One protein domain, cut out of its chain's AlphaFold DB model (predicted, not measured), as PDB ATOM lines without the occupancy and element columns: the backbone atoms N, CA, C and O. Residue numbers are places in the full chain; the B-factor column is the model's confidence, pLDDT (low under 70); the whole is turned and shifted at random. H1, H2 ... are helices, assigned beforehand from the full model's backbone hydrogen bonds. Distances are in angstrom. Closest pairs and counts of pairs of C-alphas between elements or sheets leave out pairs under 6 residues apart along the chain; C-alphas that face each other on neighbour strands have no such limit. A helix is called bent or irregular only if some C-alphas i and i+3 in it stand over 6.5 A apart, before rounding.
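AT A GLANCE: This is residues 2 to 128 of the 130 residues of an uncharacterized protein of Thermosipho melanesiensis (strain DSM 12029 / CIP 104789 / BI429) (UniProt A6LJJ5). What shape is this? It is an elongated, loosely closed up-and-down bundle, H3, H4a, H5 and H6, each running against the one before, with H1 packed side by side on H4a and H4b running on past the bundle. What is it made of? The 127 printed residues hold six named helices, H1 to H6 in order, and no named strand: all helix. It is compact, radius of gyration of the C-alphas 15.0 A, spanning 47 by 29 by 25 A.

IN THESE COORDINATES: Where is the longest helix? H4, residues 53 to 83, is one helix by its hydrogen bonds but bent, C-alphas 67 and 70 being 7.1 A apart; its arms are H4a, 53 to 67, and H4b, 70 to 83. Where are the others? H1 is residues 2 to 21, 28.4 A, from C-alpha 2 at (170.840, 274.417, 155.318); H2 is 25 to 28; H3 is 31 to 51, 30.0 A. H5 is 89 to 102; H6, 108 to 126, ending at C-alpha 126 (166.000, 241.547, 149.820), is irregular, C-alphas 109 and 112 being 8.1 A apart.

HOW THE PARTS SIT: What touches the hub, H4? H1 touches H4a, closest C-alphas Tyr 15 and Ser 67, 4.5 A, the same way at a shallow 5 degrees. H3 and H4a form a hairpin, closest C-alphas Ala 48 and Leu 56, 5.2 A. H5 touches H4a at a steep 40 degrees, closest C-alphas Arg 62 and Ser 100, 5.0 A; H2 only just touches H4b, with 3 pairs within 8 A. And H6? It forms a hairpin with H5, closest C-alphas Arg 90 and Ile 125, 6.0 A. Are the helix backbones complete? In H1 and H4b every O i to N i+4 pair is within hydrogen-bond range; in H3 16 of 17, H4a 6 of 11, H5 6 of 10, H6 13 of 15; H2 is too short for one.

THE WHOLE: Is it continuous? The printed part has no cut, and its five links are tight. Where is confidence low? Residues 85 to 87, 103 to 108 and 128 are under 70.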
ATOM      1  N   ILE A   2     171.212 274.424 153.886       77.19
ATOM      2  CA  ILE A   2     170.840 274.417 155.318       77.19
ATOM      3  C   ILE A   2     169.383 273.976 155.549       77.19
ATOM      4  O   ILE A   2     169.147 273.012 156.262       77.19
ATOM      5  N   ARG A   3     168.408 274.582 154.856       74.88
ATOM      6  CA  ARG A   3     166.985 274.198 154.974       74.88
ATOM      7  C   ARG A   3     166.700 272.717 154.655       74.88
ATOM      8  O   ARG A   3     165.820 272.136 155.271       74.88
ATOM      9  N   ASN A   4     167.441 272.093 153.737       73.12
ATOM     10  CA  ASN A   4     167.249 270.673 153.393       73.12
ATOM     11  C   ASN A   4     167.800 269.756 154.480       73.12
ATOM     12  O   ASN A   4     167.190 268.742 154.796       73.12
ATOM     13  N   ILE A   5     168.941 270.143 155.051       79.56
ATOM     14  CA  ILE A   5     169.546 269.450 156.186       79.56
ATOM     15  C   ILE A   5     168.604 269.529 157.390       79.56
ATOM     16  O   ILE A   5     168.375 268.515 158.033       79.56
ATOM     17  N   LEU A   6     167.988 270.689 157.642       83.62
ATOM     18  CA  LEU A   6     167.022 270.854 158.732       83.62
ATOM     19  C   LEU A   6     165.799 269.939 158.583       83.62
ATOM     20  O   LEU A   6     165.468 269.241 159.531       83.62
ATOM     21  N   ILE A   7     165.180 269.868 157.398       81.06
ATOM     22  CA  ILE A   7     164.029 268.971 157.167       81.06
ATOM     23  C   ILE A   7     164.444 267.499 157.299       81.06
ATOM     24  O   ILE A   7     163.694 266.682 157.828       81.06
ATOM     25  N   PHE A   8     165.644 267.143 156.830       84.00
ATOM     26  CA  PHE A   8     166.158 265.785 156.992       84.00
ATOM     27  C   PHE A   8     166.370 265.437 158.471       84.00
ATOM     28  O   PHE A   8     165.968 264.363 158.908       84.00
ATOM     29  N   LEU A   9     166.941 266.354 159.256       86.12
ATOM     30  CA  LEU A   9     167.106 266.178 160.699       86.12
ATOM     31  C   LEU A   9     165.757 266.073 161.415       86.12
ATOM     32  O   LEU A   9     165.596 265.202 162.261       86.12
ATOM     33  N   GLU A  10     164.782 266.905 161.051       87.06
ATOM     34  CA  GLU A  10     163.423 266.843 161.592       87.06
ATOM     35  C   GLU A  10     162.781 265.474 161.334       87.06
ATOM     36  O   GLU A  10     162.283 264.836 162.259       87.06
ATOM     37  N   LEU A  11     162.877 264.966 160.103       88.19
ATOM     38  CA  LEU A  11     162.425 263.621 159.749       88.19
ATOM     39  C   LEU A  11     163.096 262.552 160.614       88.19
ATOM     40  O   LEU A  11     162.407 261.686 161.153       88.19
ATOM     41  N   VAL A  12     164.425 262.603 160.743       88.31
ATOM     42  CA  VAL A  12     165.193 261.625 161.526       88.31
ATOM     43  C   VAL A  12     164.788 261.678 162.999       88.31
ATOM     44  O   VAL A  12     164.595 260.631 163.611       88.31
ATOM     45  N   LEU A  13     164.580 262.870 163.559       91.19
ATOM     46  CA  LEU A  13     164.112 263.041 164.935       91.19
ATOM     47  C   LEU A  13     162.724 262.434 165.142       91.19
ATOM     48  O   LEU A  13     162.541 261.653 166.076       91.19
ATOM     49  N   VAL A  14     161.763 262.726 164.258       91.38
ATOM     50  CA  VAL A  14     160.409 262.150 164.332       91.38
ATOM     51  C   VAL A  14     160.462 260.625 164.214       91.38
ATOM     52  O   VAL A  14     159.809 259.918 164.984       91.38
ATOM     53  N   TYR A  15     161.277 260.098 163.299       90.75
ATOM     54  CA  TYR A  15     161.466 258.659 163.111       90.75
ATOM     55  C   TYR A  15     162.055 257.976 164.355       90.75
ATOM     56  O   TYR A  15     161.573 256.929 164.792       90.75
ATOM     57  N   ILE A  16     163.093 258.566 164.955       91.94
ATOM     58  CA  ILE A  16     163.734 258.035 166.163       91.94
ATOM     59  C   ILE A  16     162.759 258.082 167.340       91.94
ATOM     60  O   ILE A  16     162.575 257.079 168.029       91.94
ATOM     61  N   PHE A  17     162.102 259.221 167.556       93.44
ATOM     62  CA  PHE A  17     161.195 259.397 168.683       93.44
ATOM     63  C   PHE A  17     159.996 258.448 168.598       93.44
ATOM     64  O   PHE A  17     159.706 257.737 169.558       93.44
ATOM     65  N   SER A  18     159.356 258.350 167.428       91.50
ATOM     66  CA  SER A  18     158.256 257.399 167.208       91.50
ATOM     67  C   SER A  18     158.696 255.944 167.397       91.50
ATOM     68  O   SER A  18     157.960 255.157 167.986       91.50
ATOM     69  N   SER A  19     159.920 255.594 166.990       91.12
ATOM     70  CA  SER A  19     160.497 254.265 167.231       91.12
ATOM     71  C   SER A  19     160.633 253.925 168.714       91.12
ATOM     72  O   SER A  19     160.385 252.781 169.101       91.12
ATOM     73  N   PHE A  20     161.025 254.896 169.542       92.50
ATOM     74  CA  PHE A  20     161.129 254.711 170.988       92.50
ATOM     75  C   PHE A  20     159.760 254.643 171.662       92.50
ATOM     76  O   PHE A  20     159.522 253.711 172.423       92.50
ATOM     77  N   VAL A  21     158.857 255.580 171.351       93.56
ATOM     78  CA  VAL A  21     157.503 255.633 171.934       93.56
ATOM     79  C   VAL A  21     156.715 254.354 171.645       93.56
ATOM     80  O   VAL A  21     155.993 253.865 172.505       93.56
ATOM     81  N   LEU A  22     156.877 253.786 170.449       90.56
ATOM     82  CA  LEU A  22     156.207 252.548 170.048       90.56
ATOM     83  C   LEU A  22     156.981 251.277 170.435       90.56
ATOM     84  O   LEU A  22     156.531 250.179 170.120       90.56
ATOM     85  N   HIS A  23     158.139 251.403 171.091       89.69
ATOM     86  CA  HIS A  23     158.999 250.286 171.501       89.69
ATOM     87  C   HIS A  23     159.439 249.351 170.354       89.69
ATOM     88  O   HIS A  23     159.671 248.159 170.558       89.69
ATOM     89  N   VAL A  24     159.601 249.886 169.138       88.44
ATOM     90  CA  VAL A  24     160.049 249.139 167.940       88.44
ATOM     91  C   VAL A  24     161.489 249.462 167.528       88.44
ATOM     92  O   VAL A  24     161.982 248.971 166.511       88.44
ATOM     93  N   ASN A  25     162.191 250.254 168.341       87.25
ATOM     94  CA  ASN A  25     163.538 250.770 168.100       87.25
ATOM     95  C   ASN A  25     164.580 249.702 167.728       87.25
ATOM     96  O   ASN A  25     165.443 249.979 166.898       87.25
ATOM     97  N   LYS A  26     164.493 248.476 168.263       84.56
ATOM     98  CA  LYS A  26     165.406 247.379 167.879       84.56
ATOM     99  C   LYS A  26     165.349 247.037 166.384       84.56
ATOM    100  O   LYS A  26     166.360 246.639 165.815       84.56
ATOM    101  N   PHE A  27     164.187 247.197 165.757       82.94
ATOM    102  CA  PHE A  27     163.966 246.865 164.349       82.94
ATOM    103  C   PHE A  27     164.173 248.085 163.450       82.94
ATOM    104  O   PHE A  27     164.838 248.009 162.417       82.94
ATOM    105  N   THR A  28     163.636 249.232 163.869       85.62
ATOM    106  CA  THR A  28     163.613 250.454 163.060       85.62
ATOM    107  C   THR A  28     164.922 251.239 163.097       85.62
ATOM    108  O   THR A  28     165.203 251.953 162.138       85.62
ATOM    109  N   LEU A  29     165.736 251.113 164.150       86.44
ATOM    110  CA  LEU A  29     167.026 251.807 164.299       86.44
ATOM    111  C   LEU A  29     168.229 250.873 164.128       86.44
ATOM    112  O   LEU A  29     169.317 251.154 164.627       86.44
ATOM    113  N   SER A  30     168.056 249.757 163.417       84.62
ATOM    114  CA  SER A  30     169.189 248.905 163.056       84.62
ATOM    115  C   SER A  30     170.179 249.663 162.159       84.62
ATOM    116  O   SER A  30     169.793 250.508 161.345       84.62
ATOM    117  N   GLY A  31     171.474 249.342 162.275       80.06
ATOM    118  CA  GLY A  31     172.525 249.983 161.472       80.06
ATOM    119  C   GLY A  31     172.282 249.872 159.964       80.06
ATOM    120  O   GLY A  31     172.601 250.790 159.211       80.06
ATOM    121  N   TYR A  32     171.625 248.794 159.532       80.12
ATOM    122  CA  TYR A  32     171.187 248.597 158.154       80.12
ATOM    123  C   TYR A  32     170.160 249.648 157.696       80.12
ATOM    124  O   TYR A  32     170.338 250.276 156.652       80.12
ATOM    125  N   VAL A  33     169.118 249.906 158.494       81.31
ATOM    126  CA  VAL A  33     168.093 250.914 158.173       81.31
ATOM    127  C   VAL A  33     168.691 252.319 158.143       81.31
ATOM    128  O   VAL A  33     168.411 253.096 157.229       81.31
ATOM    129  N   ILE A  34     169.552 252.642 159.109       81.81
ATOM    130  CA  ILE A  34     170.235 253.942 159.155       81.81
ATOM    131  C   ILE A  34     171.122 254.119 157.916       81.81
ATOM    132  O   ILE A  34     171.075 255.167 157.268       81.81
ATOM    133  N   SER A  35     171.869 253.078 157.537       81.25
ATOM    134  CA  SER A  35     172.707 253.088 156.333       81.25
ATOM    135  C   SER A  35     171.873 253.325 155.073       81.25
ATOM    136  O   SER A  35     172.264 254.141 154.240       81.25
ATOM    137  N   PHE A  36     170.694 252.701 154.961       80.81
ATOM    138  CA  PHE A  36     169.765 252.943 153.855       80.81
ATOM    139  C   PHE A  36     169.358 254.420 153.755       80.81
ATOM    140  O   PHE A  36     169.488 255.006 152.681       80.81
ATOM    141  N   PHE A  37     168.935 255.056 154.856       81.50
ATOM    142  CA  PHE A  37     168.556 256.477 154.842       81.50
ATOM    143  C   PHE A  37     169.712 257.399 154.443       81.50
ATOM    144  O   PHE A  37     169.511 258.324 153.652       81.50
ATOM    145  N   ILE A  38     170.918 257.140 154.958       80.81
ATOM    146  CA  ILE A  38     172.118 257.917 154.627       80.81
ATOM    147  C   ILE A  38     172.432 257.788 153.134       80.81
ATOM    148  O   ILE A  38     172.560 258.797 152.436       80.81
ATOM    149  N   MET A  39     172.508 256.557 152.627       81.75
ATOM    150  CA  MET A  39     172.833 256.293 151.226       81.75
ATOM    151  C   MET A  39     171.797 256.921 150.290       81.75
ATOM    152  O   MET A  39     172.143 257.569 149.301       81.75
ATOM    153  N   TYR A  40     170.518 256.795 150.645       78.94
ATOM    154  CA  TYR A  40     169.412 257.391 149.915       78.94
ATOM    155  C   TYR A  40     169.551 258.920 149.859       78.94
ATOM    156  O   TYR A  40     169.536 259.496 148.772       78.94
ATOM    157  N   PHE A  41     169.792 259.588 150.992       81.00
ATOM    158  CA  PHE A  41     170.005 261.038 151.038       81.00
ATOM    159  C   PHE A  41     171.183 261.508 150.166       81.00
ATOM    160  O   PHE A  41     171.053 262.503 149.441       81.00
ATOM    161  N   PHE A  42     172.312 260.792 150.185       80.75
ATOM    162  CA  PHE A  42     173.467 261.111 149.338       80.75
ATOM    163  C   PHE A  42     173.126 261.030 147.851       80.75
ATOM    164  O   PHE A  42     173.412 261.964 147.101       80.75
ATOM    165  N   ILE A  43     172.453 259.960 147.427       79.56
ATOM    166  CA  ILE A  43     172.074 259.780 146.022       79.56
ATOM    167  C   ILE A  43     171.110 260.884 145.572       79.56
ATOM    168  O   ILE A  43     171.298 261.468 144.503       79.56
ATOM    169  N   PHE A  44     170.124 261.247 146.398       77.88
ATOM    170  CA  PHE A  44     169.234 262.369 146.082       77.88
ATOM    171  C   PHE A  44     169.963 263.701 146.005       77.88
ATOM    172  O   PHE A  44     169.650 264.511 145.133       77.88
ATOM    173  N   SER A  45     170.951 263.917 146.869       77.50
ATOM    174  CA  SER A  45     171.779 265.122 146.843       77.50
ATOM    175  C   SER A  45     172.593 265.225 145.548       77.50
ATOM    176  O   SER A  45     172.662 266.304 144.959       77.50
ATOM    177  N   ILE A  46     173.127 264.103 145.050       80.19
ATOM    178  CA  ILE A  46     173.830 264.032 143.761       80.19
ATOM    179  C   ILE A  46     172.863 264.281 142.597       80.19
ATOM    180  O   ILE A  46     173.124 265.125 141.749       80.19
ATOM    181  N   ILE A  47     171.706 263.617 142.551       77.25
ATOM    182  CA  ILE A  47     170.737 263.819 141.456       77.25
ATOM    183  C   ILE A  47     170.207 265.262 141.453       77.25
ATOM    184  O   ILE A  47     169.967 265.854 140.398       77.25
ATOM    185  N   ALA A  48     170.042 265.857 142.631       75.12
ATOM    186  CA  ALA A  48     169.627 267.242 142.768       75.12
ATOM    187  C   ALA A  48     170.660 268.261 142.282       75.12
ATOM    188  O   ALA A  48     170.255 269.344 141.860       75.12
ATOM    189  N   SER A  49     171.959 267.951 142.320       76.50
ATOM    190  CA  SER A  49     172.966 268.844 141.736       76.50
ATOM    191  C   SER A  49     172.774 268.973 140.220       76.50
ATOM    192  O   SER A  49     172.964 270.055 139.674       76.50
ATOM    193  N   LEU A  50     172.278 267.913 139.570       78.00
ATOM    194  CA  LEU A  50     171.986 267.869 138.135       78.00
ATOM    195  C   LEU A  50     170.609 268.452 137.776       78.00
ATOM    196  O   LEU A  50     170.453 269.070 136.727       78.00
ATOM    197  N   LYS A  51     169.590 268.246 138.625       77.38
ATOM    198  CA  LYS A  51     168.188 268.635 138.350       77.38
ATOM    199  C   LYS A  51     167.719 269.916 139.048       77.38
ATOM    200  O   LYS A  51     166.588 270.353 138.837       77.38
ATOM    201  N   GLY A  52     168.567 270.521 139.875       79.31
ATOM    202  CA  GLY A  52     168.288 271.759 140.596       79.31
ATOM    203  C   GLY A  52     167.641 271.569 141.975       79.31
ATOM    204  O   GLY A  52     167.108 270.521 142.336       79.31
ATOM    205  N   LYS A  53     167.664 272.642 142.777       72.31
ATOM    206  CA  LYS A  53     167.267 272.630 144.200       72.31
ATOM    207  C   LYS A  53     165.787 272.293 144.436       72.31
ATOM    208  O   LYS A  53     165.466 271.696 145.460       72.31
ATOM    209  N   ALA A  54     164.897 272.664 143.511       73.88
ATOM    210  CA  ALA A  54     163.461 272.385 143.617       73.88
ATOM    211  C   ALA A  54     163.162 270.877 143.582       73.88
ATOM    212  O   ALA A  54     162.304 270.395 144.320       73.88
ATOM    213  N   PHE A  55     163.930 270.127 142.786       77.81
ATOM    214  CA  PHE A  55     163.843 268.673 142.735       77.81
ATOM    215  C   PHE A  55     164.197 268.049 144.093       77.81
ATOM    216  O   PHE A  55     163.415 267.254 144.612       77.81
ATOM    217  N   LEU A  56     165.298 268.486 144.721       75.69
ATOM    218  CA  LEU A  56     165.707 267.994 146.043       75.69
ATOM    219  C   LEU A  56     164.610 268.182 147.086       75.69
ATOM    220  O   LEU A  56     164.290 267.245 147.801       75.69
ATOM    221  N   PHE A  57     164.015 269.375 147.147       73.56
ATOM    222  CA  PHE A  57     162.932 269.659 148.089       73.56
ATOM    223  C   PHE A  57     161.743 268.723 147.897       73.56
ATOM    224  O   PHE A  57     161.232 268.192 148.879       73.56
ATOM    225  N   SER A  58     161.334 268.492 146.646       75.81
ATOM    226  CA  SER A  58     160.203 267.611 146.345       75.81
ATOM    227  C   SER A  58     160.459 266.145 146.705       75.81
ATOM    228  O   SER A  58     159.524 265.422 147.042       75.81
ATOM    229  N   GLU A  59     161.714 265.695 146.651       77.06
ATOM    230  CA  GLU A  59     162.082 264.326 147.023       77.06
ATOM    231  C   GLU A  59     162.285 264.185 148.537       77.06
ATOM    232  O   GLU A  59     161.873 263.194 149.133       77.06
ATOM    233  N   LEU A  60     162.818 265.215 149.193       77.44
ATOM    234  CA  LEU A  60     163.020 265.240 150.640       77.44
ATOM    235  C   LEU A  60     161.684 265.343 151.394       77.44
ATOM    236  O   LEU A  60     161.492 264.664 152.398       77.44
ATOM    237  N   SER A  61     160.698 266.072 150.858       76.69
ATOM    238  CA  SER A  61     159.331 266.046 151.397       76.69
ATOM    239  C   SER A  61     158.673 264.667 151.278       76.69
ATOM    240  O   SER A  61     157.846 264.308 152.106       76.69
ATOM    241  N   ARG A  62     159.033 263.863 150.268       77.94
ATOM    242  CA  ARG A  62     158.523 262.485 150.125       77.94
ATOM    243  C   ARG A  62     159.194 261.521 151.092       77.94
ATOM    244  O   ARG A  62     158.570 260.553 151.513       77.94
ATOM    245  N   LEU A  63     160.450 261.775 151.451       80.38
ATOM    246  CA  LEU A  63     161.118 261.003 152.491       80.38
ATOM    247  C   LEU A  63     160.377 261.097 153.826       80.38
ATOM    248  O   LEU A  63     160.392 260.134 154.582       80.38
ATOM    249  N   TRP A  64     159.656 262.189 154.085       81.19
ATOM    250  CA  TRP A  64     158.878 262.362 155.311       81.19
ATOM    251  C   TRP A  64     157.876 261.225 155.567       81.19
ATOM    252  O   TRP A  64     157.667 260.854 156.716       81.19
ATOM    253  N   PHE A  65     157.343 260.569 154.529       84.56
ATOM    254  CA  PHE A  65     156.469 259.397 154.695       84.56
ATOM    255  C   PHE A  65     157.153 258.197 155.356       84.56
ATOM    256  O   PHE A  65     156.486 257.336 155.932       84.56
ATOM    257  N   TYR A  66     158.481 258.128 155.302       84.56
ATOM    258  CA  TYR A  66     159.231 257.101 156.007       84.56
ATOM    259  C   TYR A  66     159.260 257.322 157.523       84.56
ATOM    260  O   TYR A  66     159.500 256.367 158.253       84.56
ATOM    261  N   SER A  67     158.935 258.522 158.018       85.81
ATOM    262  CA  SER A  67     158.763 258.762 159.459       85.81
ATOM    263  C   SER A  67     157.619 257.943 160.076       85.81
ATOM    264  O   SER A  67     157.633 257.700 161.277       85.81
ATOM    265  N   PHE A  68     156.675 257.445 159.264       88.25
ATOM    266  CA  PHE A  68     155.577 256.578 159.708       88.25
ATOM    267  C   PHE A  68     155.931 255.089 159.767       88.25
ATOM    268  O   PHE A  68     155.133 254.295 160.260       88.25
ATOM    269  N   VAL A  69     157.107 254.675 159.290       90.31
ATOM    270  CA  VAL A  69     157.506 253.257 159.318       90.31
ATOM    271  C   VAL A  69     157.419 252.641 160.719       90.31
ATOM    272  O   VAL A  69     156.894 251.534 160.817       90.31
ATOM    273  N   PRO A  70     157.827 253.311 161.816       88.62
ATOM    274  CA  PRO A  70     157.679 252.754 163.158       88.62
ATOM    275  C   PRO A  70     156.233 252.403 163.523       88.62
ATOM    276  O   PRO A  70     155.991 251.374 164.152       88.62
ATOM    277  N   MET A  71     155.263 253.192 163.052       90.56
ATOM    278  CA  MET A  71     153.838 252.895 163.214       90.56
ATOM    279  C   MET A  71     153.447 251.616 162.467       90.56
ATOM    280  O   MET A  71     152.774 250.756 163.032       90.56
ATOM    281  N   PHE A  72     153.902 251.446 161.224       89.25
ATOM    282  CA  PHE A  72     153.626 250.231 160.452       89.25
ATOM    283  C   PHE A  72     154.306 248.993 161.042       89.25
ATOM    284  O   PHE A  72     153.683 247.935 161.097       89.25
ATOM    285  N   VAL A  73     155.544 249.119 161.531       86.94
ATOM    286  CA  VAL A  73     156.254 248.031 162.224       86.94
ATOM    287  C   VAL A  73     155.471 247.602 163.465       86.94
ATOM    288  O   VAL A  73     155.242 246.412 163.667       86.94
ATOM    289  N   TYR A  74     155.006 248.564 164.265       89.19
ATOM    290  CA  TYR A  74     154.190 248.294 165.445       89.19
ATOM    291  C   TYR A  74     152.889 247.552 165.092       89.19
ATOM    292  O   TYR A  74     152.567 246.537 165.709       89.19
ATOM    293  N   ILE A  75     152.177 247.996 164.049       89.19
ATOM    294  CA  ILE A  75     150.956 247.335 163.559       89.19
ATOM    295  C   ILE A  75     151.248 245.907 163.081       89.19
ATOM    296  O   ILE A  75     150.502 244.990 163.421       89.19
ATOM    297  N   ILE A  76     152.332 245.694 162.329       86.50
ATOM    298  CA  ILE A  76     152.739 244.359 161.869       86.50
ATOM    299  C   ILE A  76     152.982 243.430 163.054       86.50
ATOM    300  O   ILE A  76     152.486 242.306 163.044       86.50
ATOM    301  N   PHE A  77     153.688 243.889 164.091       85.88
ATOM    302  CA  PHE A  77     153.899 243.072 165.281       85.88
ATOM    303  C   PHE A  77     152.593 242.769 166.013       85.88
ATOM    304  O   PHE A  77     152.375 241.620 166.380       85.88
ATOM    305  N   LEU A  78     151.687 243.740 166.155       85.81
ATOM    306  CA  LEU A  78     150.363 243.493 166.736       85.81
ATOM    307  C   LEU A  78     149.558 242.446 165.952       85.81
ATOM    308  O   LEU A  78     148.918 241.585 166.555       85.81
ATOM    309  N   ILE A  79     149.583 242.504 164.619       83.94
ATOM    310  CA  ILE A  79     148.902 241.535 163.751       83.94
ATOM    311  C   ILE A  79     149.569 240.163 163.867       83.94
ATOM    312  O   ILE A  79     148.877 239.167 164.044       83.94
ATOM    313  N   ASN A  80     150.898 240.089 163.821       79.88
ATOM    314  CA  ASN A  80     151.629 238.829 163.934       79.88
ATOM    315  C   ASN A  80     151.402 238.161 165.306       79.88
ATOM    316  O   ASN A  80     151.152 236.962 165.378       79.88
ATOM    317  N   ILE A  81     151.337 238.935 166.395       74.38
ATOM    318  CA  ILE A  81     150.927 238.418 167.711       74.38
ATOM    319  C   ILE A  81     149.536 237.765 167.638       74.38
ATOM    320  O   ILE A  81     149.334 236.709 168.229       74.38
ATOM    321  N   ARG A  82     148.591 238.350 166.889       72.12
ATOM    322  CA  ARG A  82     147.217 237.832 166.758       72.12
ATOM    323  C   ARG A  82     147.076 236.641 165.806       72.12
ATOM    324  O   ARG A  82     146.250 235.777 166.068       72.12
ATOM    325  N   PHE A  83     147.830 236.611 164.709       72.50
ATOM    326  CA  PHE A  83     147.661 235.629 163.628       72.50
ATOM    327  C   PHE A  83     148.812 234.614 163.505       72.50
ATOM    328  O   PHE A  83     148.688 233.667 162.738       72.50
ATOM    329  N   HIS A  84     149.912 234.788 164.246       74.50
ATOM    330  CA  HIS A  84     151.110 233.927 164.248       74.50
ATOM    331  C   HIS A  84     151.721 233.674 162.852       74.50
ATOM    332  O   HIS A  84     152.260 232.604 162.574       74.50
ATOM    333  N   ILE A  85     151.665 234.666 161.959       68.50
ATOM    334  CA  ILE A  85     152.278 234.601 160.622       68.50
ATOM    335  C   ILE A  85     153.600 235.364 160.647       68.50
ATOM    336  O   ILE A  85     153.605 236.568 160.886       68.50
ATOM    337  N   SER A  86     154.717 234.709 160.323       66.56
ATOM    338  CA  SER A  86     156.042 235.341 160.278       66.56
ATOM    339  C   SER A  86     156.112 236.454 159.222       66.56
ATOM    340  O   SER A  86     156.318 236.190 158.037       66.56
ATOM    341  N   ILE A  87     155.959 237.708 159.652       68.38
ATOM    342  CA  ILE A  87     156.106 238.896 158.802       68.38
ATOM    343  C   ILE A  87     157.392 239.627 159.195       68.38
ATOM    344  O   ILE A  87     157.586 239.983 160.358       68.38
ATOM    345  N   ASP A  88     158.261 239.874 158.213       77.69
ATOM    346  CA  ASP A  88     159.490 240.645 158.397       77.69
ATOM    347  C   ASP A  88     159.188 242.145 158.557       77.69
ATOM    348  O   ASP A  88     158.465 242.744 157.758       77.69
ATOM    349  N   SER A  89     159.792 242.777 159.567       75.56
ATOM    350  CA  SER A  89     159.665 244.215 159.839       75.56
ATOM    351  C   SER A  89     160.069 245.122 158.666       75.56
ATOM    352  O   SER A  89     159.567 246.238 158.558       75.56
ATOM    353  N   ARG A  90     160.911 244.656 157.734       81.38
ATOM    354  CA  ARG A  90     161.282 245.387 156.510       81.38
ATOM    355  C   ARG A  90     160.088 245.640 155.593       81.38
ATOM    356  O   ARG A  90     160.047 246.662 154.908       81.38
ATOM    357  N   LEU A  91     159.078 244.769 155.619       83.06
ATOM    358  CA  LEU A  91     157.842 244.964 154.859       83.06
ATOM    359  C   LEU A  91     157.036 246.169 155.364       83.06
ATOM    360  O   LEU A  91     156.268 246.748 154.601       83.06
ATOM    361  N   ALA A  92     157.275 246.634 156.595       84.94
ATOM    362  CA  ALA A  92     156.676 247.858 157.124       84.94
ATOM    363  C   ALA A  92     157.078 249.127 156.356       84.94
ATOM    364  O   ALA A  92     156.410 250.153 156.460       84.94
ATOM    365  N   PHE A  93     158.161 249.071 155.574       86.06
ATOM    366  CA  PHE A  93     158.582 250.177 154.719       86.06
ATOM    367  C   PHE A  93     157.797 250.227 153.403       86.06
ATOM    368  O   PHE A  93     157.810 251.256 152.728       86.06
ATOM    369  N   PHE A  94     157.099 249.148 153.032       86.75
ATOM    370  CA  PHE A  94     156.336 249.055 151.786       86.75
ATOM    371  C   PHE A  94     155.161 250.050 151.730       86.75
ATOM    372  O   PHE A  94     155.077 250.787 150.744       86.75
ATOM    373  N   PRO A  95     154.318 250.194 152.778       85.88
ATOM    374  CA  PRO A  95     153.277 251.223 152.813       85.88
ATOM    375  C   PRO A  95     153.839 252.643 152.674       85.88
ATOM    376  O   PRO A  95     153.359 253.417 151.846       85.88
ATOM    377  N   SER A  96     154.903 252.978 153.415       86.62
ATOM    378  CA  SER A  96     155.572 254.281 153.306       86.62
ATOM    379  C   SER A  96     156.166 254.510 151.915       86.62
ATOM    380  O   SER A  96     156.034 255.606 151.368       86.62
ATOM    381  N   PHE A  97     156.768 253.485 151.301       85.81
ATOM    382  CA  PHE A  97     157.272 253.559 149.932       85.81
ATOM    383  C   PHE A  97     156.140 253.853 148.942       85.81
ATOM    384  O   PHE A  97     156.267 254.785 148.147       85.81
ATOM    385  N   ILE A  98     155.017 253.135 149.015       84.06
ATOM    386  CA  ILE A  98     153.829 253.384 148.185       84.06
ATOM    387  C   ILE A  98     153.351 254.827 148.368       84.06
ATOM    388  O   ILE A  98     153.351 255.597 147.405       84.06
ATOM    389  N   LEU A  99     153.029 255.233 149.599       83.31
ATOM    390  CA  LEU A  99     152.508 256.573 149.896       83.31
ATOM    391  C   LEU A  99     153.441 257.674 149.383       83.31
ATOM    392  O   LEU A  99     153.001 258.625 148.732       83.31
ATOM    393  N   SER A 100     154.750 257.495 149.577       82.56
ATOM    394  CA  SER A 100     155.762 258.446 149.120       82.56
ATOM    395  C   SER A 100     155.846 258.585 147.597       82.56
ATOM    396  O   SER A 100     156.338 259.608 147.114       82.56
ATOM    397  N   ASN A 101     155.392 257.589 146.829       76.81
ATOM    398  CA  ASN A 101     155.388 257.608 145.368       76.81
ATOM    399  C   ASN A 101     154.059 258.129 144.797       76.81
ATOM    400  O   ASN A 101     154.099 258.936 143.866       76.81
ATOM    401  N   PHE A 102     152.919 257.762 145.392       74.38
ATOM    402  CA  PHE A 102     151.583 258.175 144.938       74.38
ATOM    403  C   PHE A 102     151.268 259.663 145.190       74.38
ATOM    404  O   PHE A 102     150.545 260.273 144.406       74.38
ATOM    405  N   MET A 103     151.868 260.300 146.204       64.12
ATOM    406  CA  MET A 103     151.548 261.679 146.637       64.12
ATOM    407  C   MET A 103     152.021 262.833 145.721       64.12
ATOM    408  O   MET A 103     152.092 263.982 146.148       64.12
ATOM    409  N   ASN A 104     152.355 262.590 144.449       56.91
ATOM    410  CA  ASN A 104     152.498 263.669 143.458       56.91
ATOM    411  C   ASN A 104     152.608 263.075 142.045       56.91
ATOM    412  O   ASN A 104     153.530 262.296 141.798       56.91
ATOM    413  N   LEU A 105     151.756 263.507 141.110       55.66
ATOM    414  CA  LEU A 105     151.348 262.789 139.881       55.66
ATOM    415  C   LEU A 105     152.165 263.033 138.593       55.66
ATOM    416  O   LEU A 105     151.861 262.447 137.561       55.66
ATOM    417  N   ASN A 106     153.231 263.841 138.599       67.94
ATOM    418  CA  ASN A 106     154.093 263.994 137.412       67.94
ATOM    419  C   ASN A 106     155.041 262.788 137.238       67.94
ATOM    420  O   ASN A 106     156.221 262.859 137.595       67.94
ATOM    421  N   TYR A 107     154.508 261.660 136.765       65.50
ATOM    422  CA  TYR A 107     155.248 260.410 136.550       65.50
ATOM    423  C   TYR A 107     156.269 260.529 135.403       65.50
ATOM    424  O   TYR A 107     157.444 260.215 135.594       65.50
ATOM    425  N   GLU A 108     155.860 261.102 134.267       68.69
ATOM    426  CA  GLU A 108     156.671 261.318 133.052       68.69
ATOM    427  C   GLU A 108     158.055 261.927 133.343       68.69
ATOM    428  O   GLU A 108     159.098 261.359 133.017       68.69
ATOM    429  N   LYS A 109     158.090 263.047 134.077       72.31
ATOM    430  CA  LYS A 109     159.336 263.763 134.415       72.31
ATOM    431  C   LYS A 109     160.239 263.005 135.400       72.31
ATOM    432  O   LYS A 109     161.396 263.388 135.602       72.31
ATOM    433  N   ARG A 110     159.721 261.963 136.057       71.75
ATOM    434  CA  ARG A 110     160.357 261.300 137.207       71.75
ATOM    435  C   ARG A 110     160.564 259.802 137.050       71.75
ATOM    436  O   ARG A 110     161.136 259.211 137.961       71.75
ATOM    437  N   LYS A 111     160.216 259.205 135.905       75.19
ATOM    438  CA  LYS A 111     160.348 257.756 135.677       75.19
ATOM    439  C   LYS A 111     161.716 257.197 136.091       75.19
ATOM    440  O   LYS A 111     161.780 256.216 136.816       75.19
ATOM    441  N   GLY A 112     162.810 257.878 135.734       74.12
ATOM    442  CA  GLY A 112     164.165 257.415 136.061       74.12
ATOM    443  C   GLY A 112     164.468 257.421 137.562       74.12
ATOM    444  O   GLY A 112     165.125 256.521 138.070       74.12
ATOM    445  N   VAL A 113     163.931 258.401 138.290       77.44
ATOM    446  CA  VAL A 113     164.085 258.500 139.749       77.44
ATOM    447  C   VAL A 113     163.230 257.439 140.431       77.44
ATOM    448  O   VAL A 113     163.700 256.772 141.343       77.44
ATOM    449  N   ALA A 114     161.996 257.240 139.962       77.12
ATOM    450  CA  ALA A 114     161.105 256.205 140.476       77.12
ATOM    451  C   ALA A 114     161.697 254.798 140.290       77.12
ATOM    452  O   ALA A 114     161.693 254.016 141.234       77.12
ATOM    453  N   ILE A 115     162.283 254.508 139.121       80.31
ATOM    454  CA  ILE A 115     162.973 253.237 138.850       80.31
ATOM    455  C   ILE A 115     164.155 253.051 139.803       80.31
ATOM    456  O   ILE A 115     164.266 252.009 140.440       80.31
ATOM    457  N   PHE A 116     165.005 254.070 139.958       80.06
ATOM    458  CA  PHE A 116     166.145 253.992 140.871       80.06
ATOM    459  C   PHE A 116     165.702 253.748 142.322       80.06
ATOM    460  O   PHE A 116     166.272 252.918 143.025       80.06
ATOM    461  N   ARG A 117     164.641 254.431 142.765       80.44
ATOM    462  CA  ARG A 117     164.050 254.234 144.093       80.44
ATOM    463  C   ARG A 117     163.485 252.836 144.268       80.44
ATOM    464  O   ARG A 117     163.652 252.265 145.337       80.44
ATOM    465  N   LEU A 118     162.802 252.315 143.254       83.94
ATOM    466  CA  LEU A 118     162.222 250.981 143.286       83.94
ATOM    467  C   LEU A 118     163.317 249.915 143.349       83.94
ATOM    468  O   LEU A 118     163.201 248.997 144.149       83.94
ATOM    469  N   LEU A 119     164.415 250.090 142.607       83.75
ATOM    470  CA  LEU A 119     165.602 249.239 142.711       83.75
ATOM    471  C   LEU A 119     166.239 249.320 144.101       83.75
ATOM    472  O   LEU A 119     166.444 248.292 144.737       83.75
ATOM    473  N   ALA A 120     166.506 250.526 144.610       80.56
ATOM    474  CA  ALA A 120     167.083 250.710 145.943       80.56
ATOM    475  C   ALA A 120     166.194 250.100 147.038       80.56
ATOM    476  O   ALA A 120     166.690 249.489 147.979       80.56
ATOM    477  N   PHE A 121     164.877 250.238 146.899       84.75
ATOM    478  CA  PHE A 121     163.911 249.669 147.823       84.75
ATOM    479  C   PHE A 121     163.806 248.142 147.705       84.75
ATOM    480  O   PHE A 121     163.702 247.454 148.717       84.75
ATOM    481  N   PHE A 122     163.907 247.598 146.493       85.00
ATOM    482  CA  PHE A 122     164.006 246.161 146.263       85.00
ATOM    483  C   PHE A 122     165.250 245.590 146.952       85.00
ATOM    484  O   PHE A 122     165.132 244.688 147.776       85.00
ATOM    485  N   PHE A 123     166.429 246.176 146.722       82.88
ATOM    486  CA  PHE A 123     167.639 245.790 147.450       82.88
ATOM    487  C   PHE A 123     167.453 245.929 148.962       82.88
ATOM    488  O   PHE A 123     167.853 245.038 149.702       82.88
ATOM    489  N   PHE A 124     166.789 246.985 149.434       82.50
ATOM    490  CA  PHE A 124     166.523 247.165 150.857       82.50
ATOM    491  C   PHE A 124     165.687 246.022 151.463       82.50
ATOM    492  O   PHE A 124     166.001 245.532 152.549       82.50
ATOM    493  N   ILE A 125     164.652 245.561 150.756       82.31
ATOM    494  CA  ILE A 125     163.840 244.425 151.200       82.31
ATOM    495  C   ILE A 125     164.645 243.121 151.146       82.31
ATOM    496  O   ILE A 125     164.609 242.362 152.110       82.31
ATOM    497  N   PHE A 126     165.398 242.864 150.072       80.06
ATOM    498  CA  PHE A 126     166.000 241.547 149.820       80.06
ATOM    499  C   PHE A 126     167.426 241.356 150.362       80.06
ATOM    500  O   PHE A 126     167.806 240.226 150.643       80.06
ATOM    501  N   SER A 127     168.215 242.412 150.575       70.88
ATOM    502  CA  SER A 127     169.640 242.274 150.951       70.88
ATOM    503  C   SER A 127     169.912 241.948 152.428       70.88
ATOM    504  O   SER A 127     171.057 241.721 152.800       70.88
ATOM    505  N   GLY A 128     168.874 241.851 153.263       55.91
ATOM    506  CA  GLY A 128     168.960 241.314 154.630       55.91
ATOM    507  C   GLY A 128     168.414 239.886 154.772       55.91
ATOM    508  O   GLY A 128     167.972 239.516 155.856       55.91
TER     509      GLY A 128